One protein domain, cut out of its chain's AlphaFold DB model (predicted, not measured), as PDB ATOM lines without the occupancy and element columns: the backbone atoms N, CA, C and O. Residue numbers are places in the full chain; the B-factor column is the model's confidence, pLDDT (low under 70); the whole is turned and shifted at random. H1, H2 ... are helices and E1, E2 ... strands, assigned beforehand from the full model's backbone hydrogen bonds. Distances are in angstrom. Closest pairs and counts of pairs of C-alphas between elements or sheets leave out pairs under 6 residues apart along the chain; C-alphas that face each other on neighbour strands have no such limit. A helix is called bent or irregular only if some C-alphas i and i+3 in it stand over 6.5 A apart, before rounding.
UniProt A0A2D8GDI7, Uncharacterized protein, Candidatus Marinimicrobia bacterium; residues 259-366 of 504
ATOM      1  N   ILE A 259      45.725 -43.473  -0.179       89.62
ATOM      2  CA  ILE A 259      46.434 -42.210  -0.014       89.62
ATOM      3  C   ILE A 259      45.459 -41.196   0.573       89.62
ATOM      4  O   ILE A 259      44.359 -40.990   0.055       89.62
ATOM      5  N   THR A 260      45.868 -40.566   1.665       90.94
ATOM      6  CA  THR A 260      45.101 -39.566   2.397       90.94
ATOM      7  C   THR A 260      45.923 -38.296   2.598       90.94
ATOM      8  O   THR A 260      47.151 -38.292   2.586       90.94
ATOM      9  N   SER A 261      45.214 -37.190   2.759       93.31
ATOM     10  CA  SER A 261      45.712 -35.886   3.165       93.31
ATOM     11  C   SER A 261      45.601 -35.743   4.683       93.31
ATOM     12  O   SER A 261      44.542 -35.995   5.268       93.31
ATOM     13  N   THR A 262      46.674 -35.303   5.331       93.94
ATOM     14  CA  THR A 262      46.685 -34.938   6.756       93.94
ATOM     15  C   THR A 262      46.574 -33.432   6.980       93.94
ATOM     16  O   THR A 262      46.703 -32.984   8.117       93.94
ATOM     17  N   GLU A 263      46.334 -32.650   5.922       92.94
ATOM     18  CA  GLU A 263      46.258 -31.189   5.998       92.94
ATOM     19  C   GLU A 263      45.235 -30.734   7.046       92.94
ATOM     20  O   GLU A 263      44.140 -31.290   7.156       92.94
ATOM     21  N   SER A 264      45.566 -29.703   7.816       87.62
ATOM     22  CA  SER A 264      44.624 -29.088   8.756       87.62
ATOM     23  C   SER A 264      43.781 -28.019   8.054       87.62
ATOM     24  O   SER A 264      42.546 -28.065   8.109       87.62
ATOM     25  N   LEU A 265      44.460 -27.112   7.347       85.81
ATOM     26  CA  LEU A 265      43.924 -25.985   6.594       85.81
ATOM     27  C   LEU A 265      44.751 -25.775   5.316       85.81
ATOM     28  O   LEU A 265      45.976 -25.881   5.341       85.81
ATOM     29  N   THR A 266      44.086 -25.410   4.218       89.25
ATOM     30  CA  THR A 266      44.753 -25.055   2.958       89.25
ATOM     31  C   THR A 266      44.252 -23.718   2.431       89.25
ATOM     32  O   THR A 266      43.052 -23.500   2.256       89.25
ATOM     33  N   PHE A 267      45.197 -22.817   2.159       91.44
ATOM     34  CA  PHE A 267      44.942 -21.531   1.522       91.44
ATOM     35  C   PHE A 267      45.062 -21.676   0.006       91.44
ATOM     36  O   PHE A 267      46.155 -21.824  -0.536       91.44
ATOM     37  N   PHE A 268      43.925 -21.635  -0.687       94.56
ATOM     38  CA  PHE A 268      43.888 -21.776  -2.141       94.56
ATOM     39  C   PHE A 268      44.252 -20.454  -2.844       94.56
ATOM     40  O   PHE A 268      43.628 -19.424  -2.549       94.56
ATOM     41  N   PRO A 269      45.186 -20.468  -3.818       96.00
ATOM     42  CA  PRO A 269      45.468 -19.337  -4.694       96.00
ATOM     43  C   PRO A 269      44.199 -18.817  -5.367       96.00
ATOM     44  O   PRO A 269      43.281 -19.588  -5.658       96.00
ATOM     45  N   ASN A 270      44.152 -17.516  -5.668       95.81
ATOM     46  CA  ASN A 270      42.956 -16.867  -6.222       95.81
ATOM     47  C   ASN A 270      42.403 -17.584  -7.466       95.81
ATOM     48  O   ASN A 270      41.191 -17.763  -7.566       95.81
ATOM     49  N   GLN A 271      43.280 -18.077  -8.345       95.31
ATOM     50  CA  GLN A 271      42.901 -18.831  -9.545       95.31
ATOM     51  C   GLN A 271      42.130 -20.134  -9.253       95.31
ATOM     52  O   GLN A 271      41.333 -20.571 -10.075       95.31
ATOM     53  N   PHE A 272      42.316 -20.737  -8.074       97.12
ATOM     54  CA  PHE A 272      41.702 -22.010  -7.689       97.12
ATOM     55  C   PHE A 272      40.491 -21.866  -6.762       97.12
ATOM     56  O   PHE A 272      39.719 -22.816  -6.633       97.12
ATOM     57  N   LYS A 273      40.260 -20.690  -6.159       95.81
ATOM     58  CA  LYS A 273      39.149 -20.464  -5.212       95.81
ATOM     59  C   LYS A 273      37.778 -20.815  -5.802       95.81
ATOM     60  O   LYS A 273      36.976 -21.468  -5.137       95.81
ATOM     61  N   LYS A 274      37.518 -20.424  -7.058       96.00
ATOM     62  CA  LYS A 274      36.244 -20.711  -7.747       96.00
ATOM     63  C   LYS A 274      36.047 -22.214  -7.976       96.00
ATOM     64  O   LYS A 274      34.974 -22.737  -7.684       96.00
ATOM     65  N   THR A 275      37.075 -22.909  -8.459       95.81
ATOM     66  CA  THR A 275      37.031 -24.358  -8.718       95.81
ATOM     67  C   THR A 275      36.938 -25.160  -7.421       95.81
ATOM     68  O   THR A 275      36.182 -26.123  -7.350       95.81
ATOM     69  N   HIS A 276      37.626 -24.733  -6.359       96.62
ATOM     70  CA  HIS A 276      37.516 -25.354  -5.041       96.62
ATOM     71  C   HIS A 276      36.112 -25.189  -4.438       96.62
ATOM     72  O   HIS A 276      35.569 -26.145  -3.894       96.62
ATOM     73  N   LYS A 277      35.470 -24.021  -4.593       96.31
ATOM     74  CA  LYS A 277      34.069 -23.844  -4.175       96.31
ATOM     75  C   LYS A 277      33.145 -24.846  -4.881       96.31
ATOM     76  O   LYS A 277      32.393 -25.545  -4.210       96.31
ATOM     77  N   LYS A 278      33.290 -24.997  -6.204       95.00
ATOM     78  CA  LYS A 278      32.558 -26.017  -6.972       95.00
ATOM     79  C   LYS A 278      32.851 -27.443  -6.490       95.00
ATOM     80  O   LYS A 278      31.936 -28.253  -6.431       95.00
ATOM     81  N   TYR A 279      34.099 -27.756  -6.133       94.38
ATOM     82  CA  TYR A 279      34.458 -29.059  -5.560       94.38
ATOM     83  C   TYR A 279      33.702 -29.330  -4.252       94.38
ATOM     84  O   TYR A 279      33.173 -30.425  -4.052       94.38
ATOM     85  N   LEU A 280      33.632 -28.334  -3.366       94.81
ATOM     86  CA  LEU A 280      32.914 -28.462  -2.102       94.81
ATOM     87  C   LEU A 280      31.421 -28.726  -2.322       94.81
ATOM     88  O   LEU A 280      30.870 -29.604  -1.663       94.81
ATOM     89  N   GLU A 281      30.803 -28.025  -3.270       93.44
ATOM     90  CA  GLU A 281      29.381 -28.166  -3.608       93.44
ATOM     91  C   GLU A 281      29.066 -29.511  -4.282       93.44
ATOM     92  O   GLU A 281      28.073 -30.149  -3.946       93.44
ATOM     93  N   ASN A 282      29.925 -29.964  -5.200       91.44
ATOM     94  CA  ASN A 282      29.609 -31.080  -6.095       91.44
ATOM     95  C   ASN A 282      30.216 -32.425  -5.681       91.44
ATOM     96  O   ASN A 282      29.677 -33.473  -6.022       91.44
ATOM     97  N   CYS A 283      31.368 -32.421  -5.011       90.62
ATOM     98  CA  CYS A 283      32.186 -33.627  -4.848       90.62
ATOM     99  C   CYS A 283      32.489 -33.964  -3.385       90.62
ATOM    100  O   CYS A 283      32.709 -35.132  -3.055       90.62
ATOM    101  N   SER A 284      32.546 -32.963  -2.500       91.75
ATOM    102  CA  SER A 284      33.053 -33.162  -1.136       91.75
ATOM    103  C   SER A 284      32.131 -33.970  -0.222       91.75
ATOM    104  O   SER A 284      32.613 -34.526   0.764       91.75
ATOM    105  N   SER A 285      30.843 -34.089  -0.552       89.38
ATOM    106  CA  SER A 285      29.895 -34.954   0.166       89.38
ATOM    107  C   SER A 285      30.295 -36.431   0.099       89.38
ATOM    108  O   SER A 285      30.155 -37.147   1.085       89.38
ATOM    109  N   CYS A 286      30.852 -36.866  -1.034       85.62
ATOM    110  CA  CYS A 286      31.320 -38.233  -1.254       85.62
ATOM    111  C   CYS A 286      32.825 -38.363  -0.970       85.62
ATOM    112  O   CYS A 286      33.267 -39.220  -0.202       85.62
ATOM    113  N   HIS A 287      33.633 -37.488  -1.573       88.69
ATOM    114  CA  HIS A 287      35.095 -37.586  -1.541       88.69
ATOM    115  C   HIS A 287      35.739 -36.878  -0.343       88.69
ATOM    116  O   HIS A 287      36.947 -36.983  -0.144       88.69
ATOM    117  N   GLY A 288      34.951 -36.186   0.479       91.31
ATOM    118  CA  GLY A 288      35.389 -35.498   1.691       91.31
ATOM    119  C   GLY A 288      36.027 -34.145   1.411       91.31
ATOM    120  O   GLY A 288      36.695 -33.950   0.410       91.31
ATOM    121  N   LYS A 289      35.896 -33.187   2.332       92.38
ATOM    122  CA  LYS A 289      36.438 -31.823   2.145       92.38
ATOM    123  C   LYS A 289      37.954 -31.780   1.900       92.38
ATOM    124  O   LYS A 289      38.425 -30.868   1.239       92.38
ATOM    125  N   ARG A 290      38.692 -32.769   2.414       92.50
ATOM    126  CA  ARG A 290      40.147 -32.953   2.228       92.50
ATOM    127  C   ARG A 290      40.492 -34.043   1.214       92.50
ATOM    128  O   ARG A 290      41.598 -34.566   1.229       92.50
ATOM    129  N   ARG A 291      39.527 -34.460   0.387       92.38
ATOM    130  CA  ARG A 291      39.686 -35.543  -0.594       92.38
ATOM    131  C   ARG A 291      39.980 -36.929   0.010       92.38
ATOM    132  O   ARG A 291      40.377 -37.824  -0.722       92.38
ATOM    133  N   ASN A 292      39.744 -37.157   1.304       88.62
ATOM    134  CA  ASN A 292      40.050 -38.430   1.985       88.62
ATOM    135  C   ASN A 292      38.995 -39.539   1.851       88.62
ATOM    136  O   ASN A 292      39.211 -40.604   2.419       88.62
ATOM    137  N   ALA A 293      37.889 -39.303   1.141       83.75
ATOM    138  CA  ALA A 293      36.628 -40.051   1.238       83.75
ATOM    139  C   ALA A 293      35.941 -39.924   2.616       83.75
ATOM    140  O   ALA A 293      36.594 -39.711   3.637       83.75
ATOM    141  N   VAL A 294      34.603 -39.994   2.639       67.19
ATOM    142  CA  VAL A 294      33.790 -39.747   3.855       67.19
ATOM    143  C   VAL A 294      33.393 -41.038   4.587       67.19
ATOM    144  O   VAL A 294      33.215 -41.007   5.801       67.19
ATOM    145  N   ASN A 295      33.343 -42.185   3.900       57.28
ATOM    146  CA  ASN A 295      32.814 -43.443   4.444       57.28
ATOM    147  C   ASN A 295      33.879 -44.549   4.454       57.28
ATOM    148  O   ASN A 295      34.026 -45.292   3.488       57.28
ATOM    149  N   LYS A 296      34.635 -44.631   5.552       57.41
ATOM    150  CA  LYS A 296      35.758 -45.563   5.746       57.41
ATOM    151  C   LYS A 296      35.472 -46.663   6.779       57.41
ATOM    152  O   LYS A 296      36.397 -47.076   7.479       57.41
ATOM    153  N   ASP A 297      34.230 -47.122   6.964       52.75
ATOM    154  CA  ASP A 297      34.054 -48.324   7.798       52.75
ATOM    155  C   ASP A 297      34.360 -49.573   6.966       52.75
ATOM    156  O   ASP A 297      33.484 -50.204   6.386       52.75
ATOM    157  N   TYR A 298      35.648 -49.920   6.904       48.88
ATOM    158  CA  TYR A 298      36.185 -51.107   6.227       48.88
ATOM    159  C   TYR A 298      35.706 -52.436   6.851       48.88
ATOM    160  O   TYR A 298      36.197 -53.502   6.503       48.88
ATOM    161  N   ARG A 299      34.772 -52.412   7.806       49.16
ATOM    162  CA  ARG A 299      34.209 -53.613   8.443       49.16
ATOM    163  C   ARG A 299      32.783 -53.913   7.994       49.16
ATOM    164  O   ARG A 299      32.209 -54.881   8.482       49.16
ATOM    165  N   ASP A 300      32.227 -53.098   7.103       42.94
ATOM    166  CA  ASP A 300      30.841 -53.206   6.666       42.94
ATOM    167  C   ASP A 300      30.761 -53.581   5.180       42.94
ATOM    168  O   ASP A 300      31.392 -52.960   4.321       42.94
ATOM    169  N   ALA A 301      29.978 -54.614   4.880       42.31
ATOM    170  CA  ALA A 301      29.863 -55.232   3.561       42.31
ATOM    171  C   ALA A 301      29.160 -54.369   2.505       42.31
ATOM    172  O   ALA A 301      29.169 -54.692   1.319       42.31
ATOM    173  N   ASN A 302      28.512 -53.287   2.939       44.47
ATOM    174  CA  ASN A 302      27.515 -52.570   2.149       44.47
ATOM    175  C   ASN A 302      28.003 -51.292   1.462       44.47
ATOM    176  O   ASN A 302      27.195 -50.515   0.952       44.47
ATOM    177  N   PHE A 303      29.311 -51.042   1.404       51.53
ATOM    178  CA  PHE A 303      29.794 -49.777   0.860       51.53
ATOM    179  C   PHE A 303      30.016 -49.804  -0.655       51.53
ATOM    180  O   PHE A 303      30.923 -50.450  -1.179       51.53
ATOM    181  N   GLN A 304      29.249 -48.968  -1.361       55.97
ATOM    182  CA  GLN A 304      29.670 -48.414  -2.644       55.97
ATOM    183  C   GLN A 304      30.996 -47.673  -2.414       55.97
ATOM    184  O   GLN A 304      31.033 -46.630  -1.761       55.97
ATOM    185  N   TYR A 305      32.103 -48.243  -2.895       65.94
ATOM    186  CA  TYR A 305      33.433 -47.687  -2.659       65.94
ATOM    187  C   TYR A 305      33.579 -46.304  -3.305       65.94
ATOM    188  O   TYR A 305      33.563 -46.172  -4.531       65.94
ATOM    189  N   ILE A 306      33.794 -45.287  -2.471       76.81
ATOM    190  CA  ILE A 306      34.114 -43.928  -2.901       76.81
ATOM    191  C   ILE A 306      35.604 -43.688  -2.629       76.81
ATOM    192  O   ILE A 306      36.003 -43.647  -1.466       76.81
ATOM    193  N   PRO A 307      36.452 -43.528  -3.662       79.19
ATOM    194  CA  PRO A 307      37.880 -43.337  -3.457       79.19
ATOM    195  C   PRO A 307      38.201 -41.960  -2.879       79.19
ATOM    196  O   PRO A 307      37.559 -40.957  -3.215       79.19
ATOM    197  N   GLY A 308      39.280 -41.898  -2.100       86.81
ATOM    198  CA  GLY A 308      39.985 -40.644  -1.876       86.81
ATOM    199  C   GLY A 308      40.507 -40.074  -3.200       86.81
ATOM    200  O   GLY A 308      40.849 -40.817  -4.123       86.81
ATOM    201  N   LEU A 309      40.548 -38.749  -3.300       89.75
ATOM    202  CA  LEU A 309      41.008 -38.018  -4.476       89.75
ATOM    203  C   LEU A 309      42.392 -37.384  -4.267       89.75
ATOM    204  O   LEU A 309      42.646 -36.332  -4.840       89.75
ATOM    205  N   VAL A 310      43.252 -37.966  -3.425       91.31
ATOM    206  CA  VAL A 310      44.587 -37.444  -3.068       91.31
ATOM    207  C   VAL A 310      45.685 -38.192  -3.825       91.31
ATOM    208  O   VAL A 310      45.642 -39.415  -3.939       91.31
ATOM    209  N   GLY A 311      46.700 -37.466  -4.297       88.38
ATOM    210  CA  GLY A 311      47.941 -38.039  -4.826       88.38
ATOM    211  C   GLY A 311      47.898 -38.464  -6.297       88.38
ATOM    212  O   GLY A 311      48.869 -39.041  -6.780       88.38
ATOM    213  N   PHE A 312      46.834 -38.157  -7.043       83.81
ATOM    214  CA  PHE A 312      46.706 -38.506  -8.466       83.81
ATOM    215  C   PHE A 312      47.852 -38.008  -9.340       83.81
ATOM    216  O   PHE A 312      48.126 -38.606 -10.380       83.81
ATOM    217  N   LYS A 313      48.474 -36.887  -8.963       83.38
ATOM    218  CA  LYS A 313      49.598 -36.303  -9.707       83.38
ATOM    219  C   LYS A 313      50.972 -36.662  -9.157       83.38
ATOM    220  O   LYS A 313      51.959 -36.414  -9.838       83.38
ATOM    221  N   ILE A 314      51.020 -37.291  -7.985       86.44
ATOM    222  CA  ILE A 314      52.257 -37.770  -7.356       86.44
ATOM    223  C   ILE A 314      52.516 -39.236  -7.709       86.44
ATOM    224  O   ILE A 314      53.664 -39.624  -7.898       86.44
ATOM    225  N   PHE A 315      51.455 -40.039  -7.829       86.50
ATOM    226  CA  PHE A 315      51.528 -41.478  -8.076       86.50
ATOM    227  C   PHE A 315      51.052 -41.801  -9.505       86.50
ATOM    228  O   PHE A 315      49.841 -41.766  -9.762       86.50
ATOM    229  N   PRO A 316      51.967 -42.111 -10.447       83.00
ATOM    230  CA  PRO A 316      51.643 -42.381 -11.852       83.00
ATOM    231  C   PRO A 316      50.575 -43.463 -12.054       83.00
ATOM    232  O   PRO A 316      49.739 -43.372 -12.952       83.00
ATOM    233  N   GLU A 317      50.546 -44.470 -11.182       82.62
ATOM    234  CA  GLU A 317      49.587 -45.574 -11.194       82.62
ATOM    235  C   GLU A 317      48.122 -45.131 -11.003       82.62
ATOM    236  O   GLU A 317      47.195 -45.859 -11.366       82.62
ATOM    237  N   LEU A 318      47.885 -43.920 -10.487       81.25
ATOM    238  CA  LEU A 318      46.546 -43.362 -10.290       81.25
ATOM    239  C   LEU A 318      46.121 -42.364 -11.375       81.25
ATOM    240  O   LEU A 318      44.944 -41.992 -11.437       81.25
ATOM    241  N   GLU A 319      47.034 -41.964 -12.260       69.56
ATOM    242  CA  GLU A 319      46.869 -40.812 -13.154       69.56
ATOM    243  C   GLU A 319      45.686 -40.946 -14.142       69.56
ATOM    244  O   GLU A 319      45.119 -39.954 -14.605       69.56
ATOM    245  N   PHE A 320      45.270 -42.175 -14.465       61.06
ATOM    246  CA  PHE A 320      44.226 -42.453 -15.459       61.06
ATOM    247  C   PHE A 320      42.791 -42.200 -14.973       61.06
ATOM    248  O   PHE A 320      41.868 -42.167 -15.791       61.06
ATOM    249  N   LYS A 321      42.565 -42.011 -13.666       65.69
ATOM    250  CA  LYS A 321      41.204 -41.984 -13.099       65.69
ATOM    251  C   LYS A 321      40.378 -40.739 -13.465       65.69
ATOM    252  O   LYS A 321      39.159 -40.803 -13.371       65.69
ATOM    253  N   MET A 322      40.994 -39.656 -13.949       67.81
ATOM    254  CA  MET A 322      40.303 -38.392 -14.282       67.81
ATOM    255  C   MET A 322      40.548 -37.865 -15.710       67.81
ATOM    256  O   MET A 322      40.309 -36.690 -15.987       67.81
ATOM    257  N   LYS A 323      41.020 -38.713 -16.634       68.56
ATOM    258  CA  LYS A 323      41.338 -38.298 -18.017       68.56
ATOM    259  C   LYS A 323      40.177 -38.445 -19.011       68.56
ATOM    260  O   LYS A 323      40.215 -37.834 -20.070       68.56
ATOM    261  N   ASN A 324      39.158 -39.249 -18.703       78.88
ATOM    262  CA  ASN A 324      38.089 -39.589 -19.647       78.88
ATOM    263  C   ASN A 324      36.727 -39.080 -19.150       78.88
ATOM    264  O   ASN A 324      36.147 -39.665 -18.235       78.88
ATOM    265  N   ILE A 325      36.211 -38.018 -19.781       82.31
ATOM    266  CA  ILE A 325      34.932 -37.393 -19.409       82.31
ATOM    267  C   ILE A 325      33.741 -38.345 -19.562       82.31
ATOM    268  O   ILE A 325      32.849 -38.344 -18.720       82.31
ATOM    269  N   LYS A 326      33.748 -39.220 -20.580       81.31
ATOM    270  CA  LYS A 326      32.673 -40.202 -20.793       81.31
ATOM    271  C   LYS A 326      32.605 -41.169 -19.618       81.31
ATOM    272  O   LYS A 326      31.534 -41.377 -19.059       81.31
ATOM    273  N   LYS A 327      33.756 -41.704 -19.200       79.31
ATOM    274  CA  LYS A 327      33.849 -42.589 -18.031       79.31
ATOM    275  C   LYS A 327      33.481 -41.860 -16.736       79.31
ATOM    276  O   LYS A 327      32.793 -42.431 -15.900       79.31
ATOM    277  N   PHE A 328      33.904 -40.604 -16.585       83.38
ATOM    278  CA  PHE A 328      33.548 -39.786 -15.425       83.38
ATOM    279  C   PHE A 328      32.028 -39.599 -15.313       83.38
ATOM    280  O   PHE A 328      31.463 -39.916 -14.269       83.38
ATOM    281  N   ASN A 329      31.365 -39.160 -16.387       82.25
ATOM    282  CA  ASN A 329      29.918 -38.922 -16.401       82.25
ATOM    283  C   ASN A 329      29.119 -40.236 -16.274       82.25
ATOM    284  O   ASN A 329      28.061 -40.248 -15.657       82.25
ATOM    285  N   GLN A 330      29.641 -41.367 -16.770       81.62
ATOM    286  CA  GLN A 330      29.059 -42.694 -16.510       81.62
ATOM    287  C   GLN A 330      29.084 -43.065 -15.020       81.62
ATOM    288  O   GLN A 330      28.137 -43.658 -14.514       81.62
ATOM    289  N   GLN A 331      30.164 -42.724 -14.312       78.94
ATOM    290  CA  GLN A 331      30.311 -43.000 -12.879       78.94
ATOM    291  C   GLN A 331      29.555 -42.002 -11.993       78.94
ATOM    292  O   GLN A 331      29.311 -42.292 -10.824       78.94
ATOM    293  N   HIS A 332      29.172 -40.850 -12.543       85.06
ATOM    294  CA  HIS A 332      28.455 -39.797 -11.838       85.06
ATOM    295  C   HIS A 332      27.228 -39.372 -12.644       85.06
ATOM    296  O   HIS A 332      27.166 -38.261 -13.160       85.06
ATOM    297  N   SER A 333      26.224 -40.247 -12.720       78.44
ATOM    298  CA  SER A 333      24.986 -39.999 -13.479       78.44
ATOM    299  C   SER A 333      24.300 -38.670 -13.132       78.44
ATOM    300  O   SER A 333      23.618 -38.087 -13.967       78.44
ATOM    301  N   ASN A 334      24.508 -38.181 -11.906       78.50
ATOM    302  CA  ASN A 334      23.892 -36.967 -11.374       78.50
ATOM    303  C   ASN A 334      24.791 -35.718 -11.512       78.50
ATOM    304  O   ASN A 334      24.382 -34.626 -11.128       78.50
ATOM    305  N   LEU A 335      26.011 -35.864 -12.043       79.00
ATOM    306  CA  LEU A 335      26.970 -34.786 -12.296       79.00
ATOM    307  C   LEU A 335      27.401 -34.839 -13.760       79.00
ATOM    308  O   LEU A 335      28.263 -35.626 -14.140       79.00
ATOM    309  N   ASN A 336      26.824 -33.966 -14.582       81.00
ATOM    310  CA  ASN A 336      27.211 -33.845 -15.982       81.00
ATOM    311  C   ASN A 336      28.233 -32.712 -16.142       81.00
ATOM    312  O   ASN A 336      27.861 -31.553 -16.327       81.00
ATOM    313  N   LEU A 337      29.522 -33.036 -16.007       84.75
ATOM    314  CA  LEU A 337      30.593 -32.055 -16.187       84.75
ATOM    315  C   LEU A 337      30.948 -31.893 -17.668       84.75
ATOM    316  O   LEU A 337      30.938 -32.854 -18.440       84.75
ATOM    317  N   SER A 338      31.338 -30.675 -18.050       88.88
ATOM    318  CA  SER A 338      32.006 -30.426 -19.333       88.88
ATOM    319  C   SER A 338      33.490 -30.821 -19.289       88.88
ATOM    320  O   SER A 338      34.116 -30.829 -18.226       88.88
ATOM    321  N   GLU A 339      34.106 -31.076 -20.450       88.31
ATOM    322  CA  GLU A 339      35.559 -31.327 -20.542       88.31
ATOM    323  C   GLU A 339      36.384 -30.183 -19.938       88.31
ATOM    324  O   GLU A 339      37.371 -30.419 -19.240       88.31
ATOM    325  N   LYS A 340      35.935 -28.939 -20.140       90.38
ATOM    326  CA  LYS A 340      36.556 -27.746 -19.559       90.38
ATOM    327  C   LYS A 340      36.512 -27.769 -18.031       90.38
ATOM    328  O   LYS A 340      37.495 -27.418 -17.388       90.38
ATOM    329  N   GLU A 341      35.399 -28.182 -17.433       89.56
ATOM    330  CA  GLU A 341      35.287 -28.274 -15.974       89.56
ATOM    331  C   GLU A 341      36.140 -29.399 -15.398       89.56
ATOM    332  O   GLU A 341      36.823 -29.190 -14.396       89.56
ATOM    333  N   LEU A 342      36.167 -30.560 -16.057       88.62
ATOM    334  CA  LEU A 342      37.053 -31.655 -15.668       88.62
ATOM    335  C   LEU A 342      38.530 -31.242 -15.758       88.62
ATOM    336  O   LEU A 342      39.329 -31.585 -14.886       88.62
ATOM    337  N   PHE A 343      38.900 -30.465 -16.776       90.56
ATOM    338  CA  PHE A 343      40.242 -29.903 -16.912       90.56
ATOM    339  C   PHE A 343      40.598 -28.944 -15.765       90.56
ATOM    340  O   PHE A 343      41.689 -29.039 -15.199       90.56
ATOM    341  N   GLU A 344      39.676 -28.071 -15.355       93.00
ATOM    342  CA  GLU A 344      39.895 -27.170 -14.217       93.00
ATOM    343  C   GLU A 344      40.009 -27.927 -12.881       93.00
ATOM    344  O   GLU A 344      40.871 -27.588 -12.065       93.00
ATOM    345  N   TYR A 345      39.230 -28.995 -12.667       92.19
ATOM    346  CA  TYR A 345      39.427 -29.879 -11.510       92.19
ATOM    347  C   TYR A 345      40.791 -30.569 -11.536       92.19
ATOM    348  O   TYR A 345      41.470 -30.615 -10.512       92.19
ATOM    349  N   ASN A 346      41.235 -31.049 -12.700       90.31
ATOM    350  CA  ASN A 346      42.560 -31.653 -12.843       90.31
ATOM    351  C   ASN A 346      43.687 -30.665 -12.494       90.31
ATOM    352  O   ASN A 346      44.641 -31.054 -11.819       90.31
ATOM    353  N   LYS A 347      43.576 -29.386 -12.884       93.06
ATOM    354  CA  LYS A 347      44.531 -28.344 -12.461       93.06
ATOM    355  C   LYS A 347      44.495 -28.107 -10.952       93.06
ATOM    356  O   LYS A 347      45.555 -28.039 -10.332       93.06
ATOM    357  N   LEU A 348      43.296 -27.998 -10.370       94.44
ATOM    358  CA  LEU A 348      43.120 -27.829  -8.926       94.44
ATOM    359  C   LEU A 348      43.782 -28.978  -8.160       94.44
ATOM    360  O   LEU A 348      44.573 -28.727  -7.257       94.44
ATOM    361  N   PHE A 349      43.480 -30.226  -8.522       93.31
ATOM    362  CA  PHE A 349      44.024 -31.400  -7.841       93.31
ATOM    363  C   PHE A 349      45.526 -31.541  -8.055       93.31
ATOM    364  O   PHE A 349      46.216 -31.913  -7.116       93.31
ATOM    365  N   SER A 350      46.050 -31.160  -9.223       92.56
ATOM    366  CA  SER A 350      47.496 -31.118  -9.450       92.56
ATOM    367  C   SER A 350      48.204 -30.137  -8.529       92.56
ATOM    368  O   SER A 350      49.206 -30.492  -7.919       92.56
ATOM    369  N   TRP A 351      47.690 -28.911  -8.416       95.12
ATOM    370  CA  TRP A 351      48.264 -27.930  -7.500       95.12
ATOM    371  C   TRP A 351      48.146 -28.393  -6.045       95.12
ATOM    372  O   TRP A 351      49.104 -28.294  -5.283       95.12
ATOM    373  N   TRP A 352      46.984 -28.930  -5.672       95.38
ATOM    374  CA  TRP A 352      46.715 -29.363  -4.307       95.38
ATOM    375  C   TRP A 352      47.596 -30.552  -3.910       95.38
ATOM    376  O   TRP A 352      48.190 -30.526  -2.841       95.38
ATOM    377  N   ASP A 353      47.748 -31.556  -4.775       94.31
ATOM    378  CA  ASP A 353      48.637 -32.700  -4.542       94.31
ATOM    379  C   ASP A 353      50.100 -32.279  -4.390       94.31
ATOM    380  O   ASP A 353      50.756 -32.735  -3.456       94.31
ATOM    381  N   ASN A 354      50.592 -31.374  -5.243       94.38
ATOM    382  CA  ASN A 354      51.953 -30.845  -5.120       94.38
ATOM    383  C   ASN A 354      52.136 -30.093  -3.799       94.38
ATOM    384  O   ASN A 354      53.094 -30.355  -3.084       94.38
ATOM    385  N   LYS A 355      51.171 -29.249  -3.403       95.06
ATOM    386  CA  LYS A 355      51.210 -28.578  -2.095       95.06
ATOM    387  C   LYS A 355      51.297 -29.588  -0.955       95.06
ATOM    388  O   LYS A 355      52.122 -29.410  -0.061       95.06
ATOM    389  N   LEU A 356      50.443 -30.617  -0.963       95.56
ATOM    390  CA  LEU A 356      50.441 -31.646   0.081       95.56
ATOM    391  C   LEU A 356      51.777 -32.387   0.122       95.56
ATOM    392  O   LEU A 356      52.287 -32.668   1.204       95.56
ATOM    393  N   TYR A 357      52.346 -32.692  -1.043       92.62
ATOM    394  CA  TYR A 357      53.650 -33.329  -1.154       92.62
ATOM    395  C   TYR A 357      54.764 -32.445  -0.574       92.62
ATOM    396  O   TYR A 357      55.487 -32.891   0.315       92.62
ATOM    397  N   ASP A 358      54.830 -31.175  -0.986       93.75
ATOM    398  CA  ASP A 358      55.844 -30.204  -0.547       93.75
ATOM    399  C   ASP A 358      55.804 -29.950   0.970       93.75
ATOM    400  O   ASP A 358      56.826 -29.662   1.588       93.75
ATOM    401  N   HIS A 359      54.625 -30.086   1.587       93.69
ATOM    402  CA  HIS A 359      54.421 -29.903   3.028       93.69
ATOM    403  C   HIS A 359      54.456 -31.221   3.819       93.69
ATOM    404  O   HIS A 359      54.243 -31.209   5.030       93.69
ATOM    405  N   ASN A 360      54.736 -32.355   3.163       92.94
ATOM    406  CA  ASN A 360      54.748 -33.689   3.771       92.94
ATOM    407  C   ASN A 360      53.410 -34.057   4.458       92.94
ATOM    408  O   ASN A 360      53.377 -34.697   5.508       92.94
ATOM    409  N   GLU A 361      52.297 -33.641   3.851       94.88
ATOM    410  CA  GLU A 361      50.921 -33.863   4.316       94.88
ATOM    411  C   GLU A 361      50.223 -35.019   3.577       94.88
ATOM    412  O   GLU A 361      49.019 -35.229   3.733       94.88
ATOM    413  N   ILE A 362      50.957 -35.774   2.757       92.44
ATOM    414  CA  ILE A 362      50.471 -37.015   2.147       92.44
ATOM    415  C   ILE A 362      50.797 -38.184   3.074       92.44
ATOM    416  O   ILE A 362      51.958 -38.449   3.389       92.44
ATOM    417  N   LYS A 363      49.766 -38.933   3.460       90.69
ATOM    418  CA  LYS A 363      49.884 -40.166   4.232       90.69
ATOM    419  C   LYS A 363      49.366 -41.342   3.415       90.69
ATOM    420  O   LYS A 363      48.349 -41.251   2.740       90.69
ATOM    421  N   ILE A 364      50.070 -42.464   3.500       89.62
ATOM    422  CA  ILE A 364      49.612 -43.738   2.951       89.62
ATOM    423  C   ILE A 364      49.070 -44.568   4.114       89.62
ATOM    424  O   ILE A 364      49.812 -44.945   5.021       89.62
ATOM    425  N   GLU A 365      47.765 -44.813   4.105       88.00
ATOM    426  CA  GLU A 365      47.084 -45.716   5.025       88.00
ATOM    427  C   GLU A 365      47.283 -47.149   4.527       88.00
ATOM    428  O   GLU A 365      46.576 -47.612   3.635       88.00
ATOM    429  N   ALA A 366      48.284 -47.829   5.086       85.75
ATOM    430  CA  ALA A 366      48.706 -49.176   4.693       85.75
ATOM    431  C   ALA A 366      48.845 -50.138   5.891       85.75
ATOM    432  O   ALA A 366      49.513 -51.164   5.800       85.75
TER     433      ALA A 366
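AT A GLANCE: This is residues 259 to 366 of the 504 residues of an uncharacterized protein of Candidatus Marinimicrobia bacterium (UniProt A0A2D8GDI7). A long helix, H5, forms a post, with H1 crossing it on one side and the short H3 close by on another; a small sheet of E1 and E2 lies by its last turns and H4 near its first residue. The long loop between H2 and H3, residues 288 to 315, runs from near the middle of the model outward and back, and its residues 297 to 302 stick out. The printed part has 108 residues with five named helices and two named strands, in the order E1, H1, H2, H3, H4, H5, E2; the strands are antiparallel and the class is mostly helix. The whole is compact, with a radius of gyration of the C-alphas of 13.8 A, and spans 41 by 33 by 26 A.

IN THESE COORDINATES: E1 is residues 259 to 261, 7.1 A long, with C-alpha 259 at (46.434, -42.210, -0.014). H1, residues 270 to 282, is 19.5 A long and irregular: C-alphas 271 and 274 are 7.1 A apart. H2 is residues 284 to 287. H3, residues 316 to 322, is 12.3 A long and irregular, with C-alphas 317 and 320 7.5 A apart. H4 is residues 325 to 331. H5, residues 339 to 358, is 28.5 A long and begins at C-alpha 339, (35.559, -31.327, -20.542). E2, residues 362 to 365, is 9.8 A long and ends at C-alpha 365, (47.084, -45.716, 5.025).

HOW THE PARTS SIT: E1 and E2 are antiparallel neighbours at 133 degrees, with N 260 and O 363 within hydrogen-bond range at 2.8 A. The closest C-alphas of E1 and H5, Ser 261 and Leu 356, are 7.1 A apart. H1 touches H5, which touches it with residues 344 to 348 alone; the closest C-alphas, of Phe 272 and Leu 348, are 6.1 A apart, and the lines are only just about perpendicular at 72 degrees. H1 and H2 meet only through their link. H3 is close to but not clearly touching H5, Met 322 and Asn 346 being closest at 7.3 A between C-alphas, at a shallow tilt of 33 degrees, only just short of steep, opposite ways. H4 is close to but not clearly touching H5, the closest C-alphas being those of Ile 325 and Glu 339, 6.2 A apart, about perpendicular at 82 degrees. H1 and H3 are apart. Every O i to N i+4 pair is within hydrogen-bond range in H4 and H5, against 7 of 9 in H1 and 0 of 3 in H3, where 2 of 4 O i to N i+3 pairs are; H2 is too short for an O i to N i+4 pair.

THE WHOLE: The two farthest C-alphas, of Asn 270 and Ala 301, are 41.7 A apart. The printed part has no cut, and the link from H2 to H3 is long, at 28 residues. The mean pLDDT of the printed part is 84.3; residues 294 to 305 and 319 to 323 are under 70.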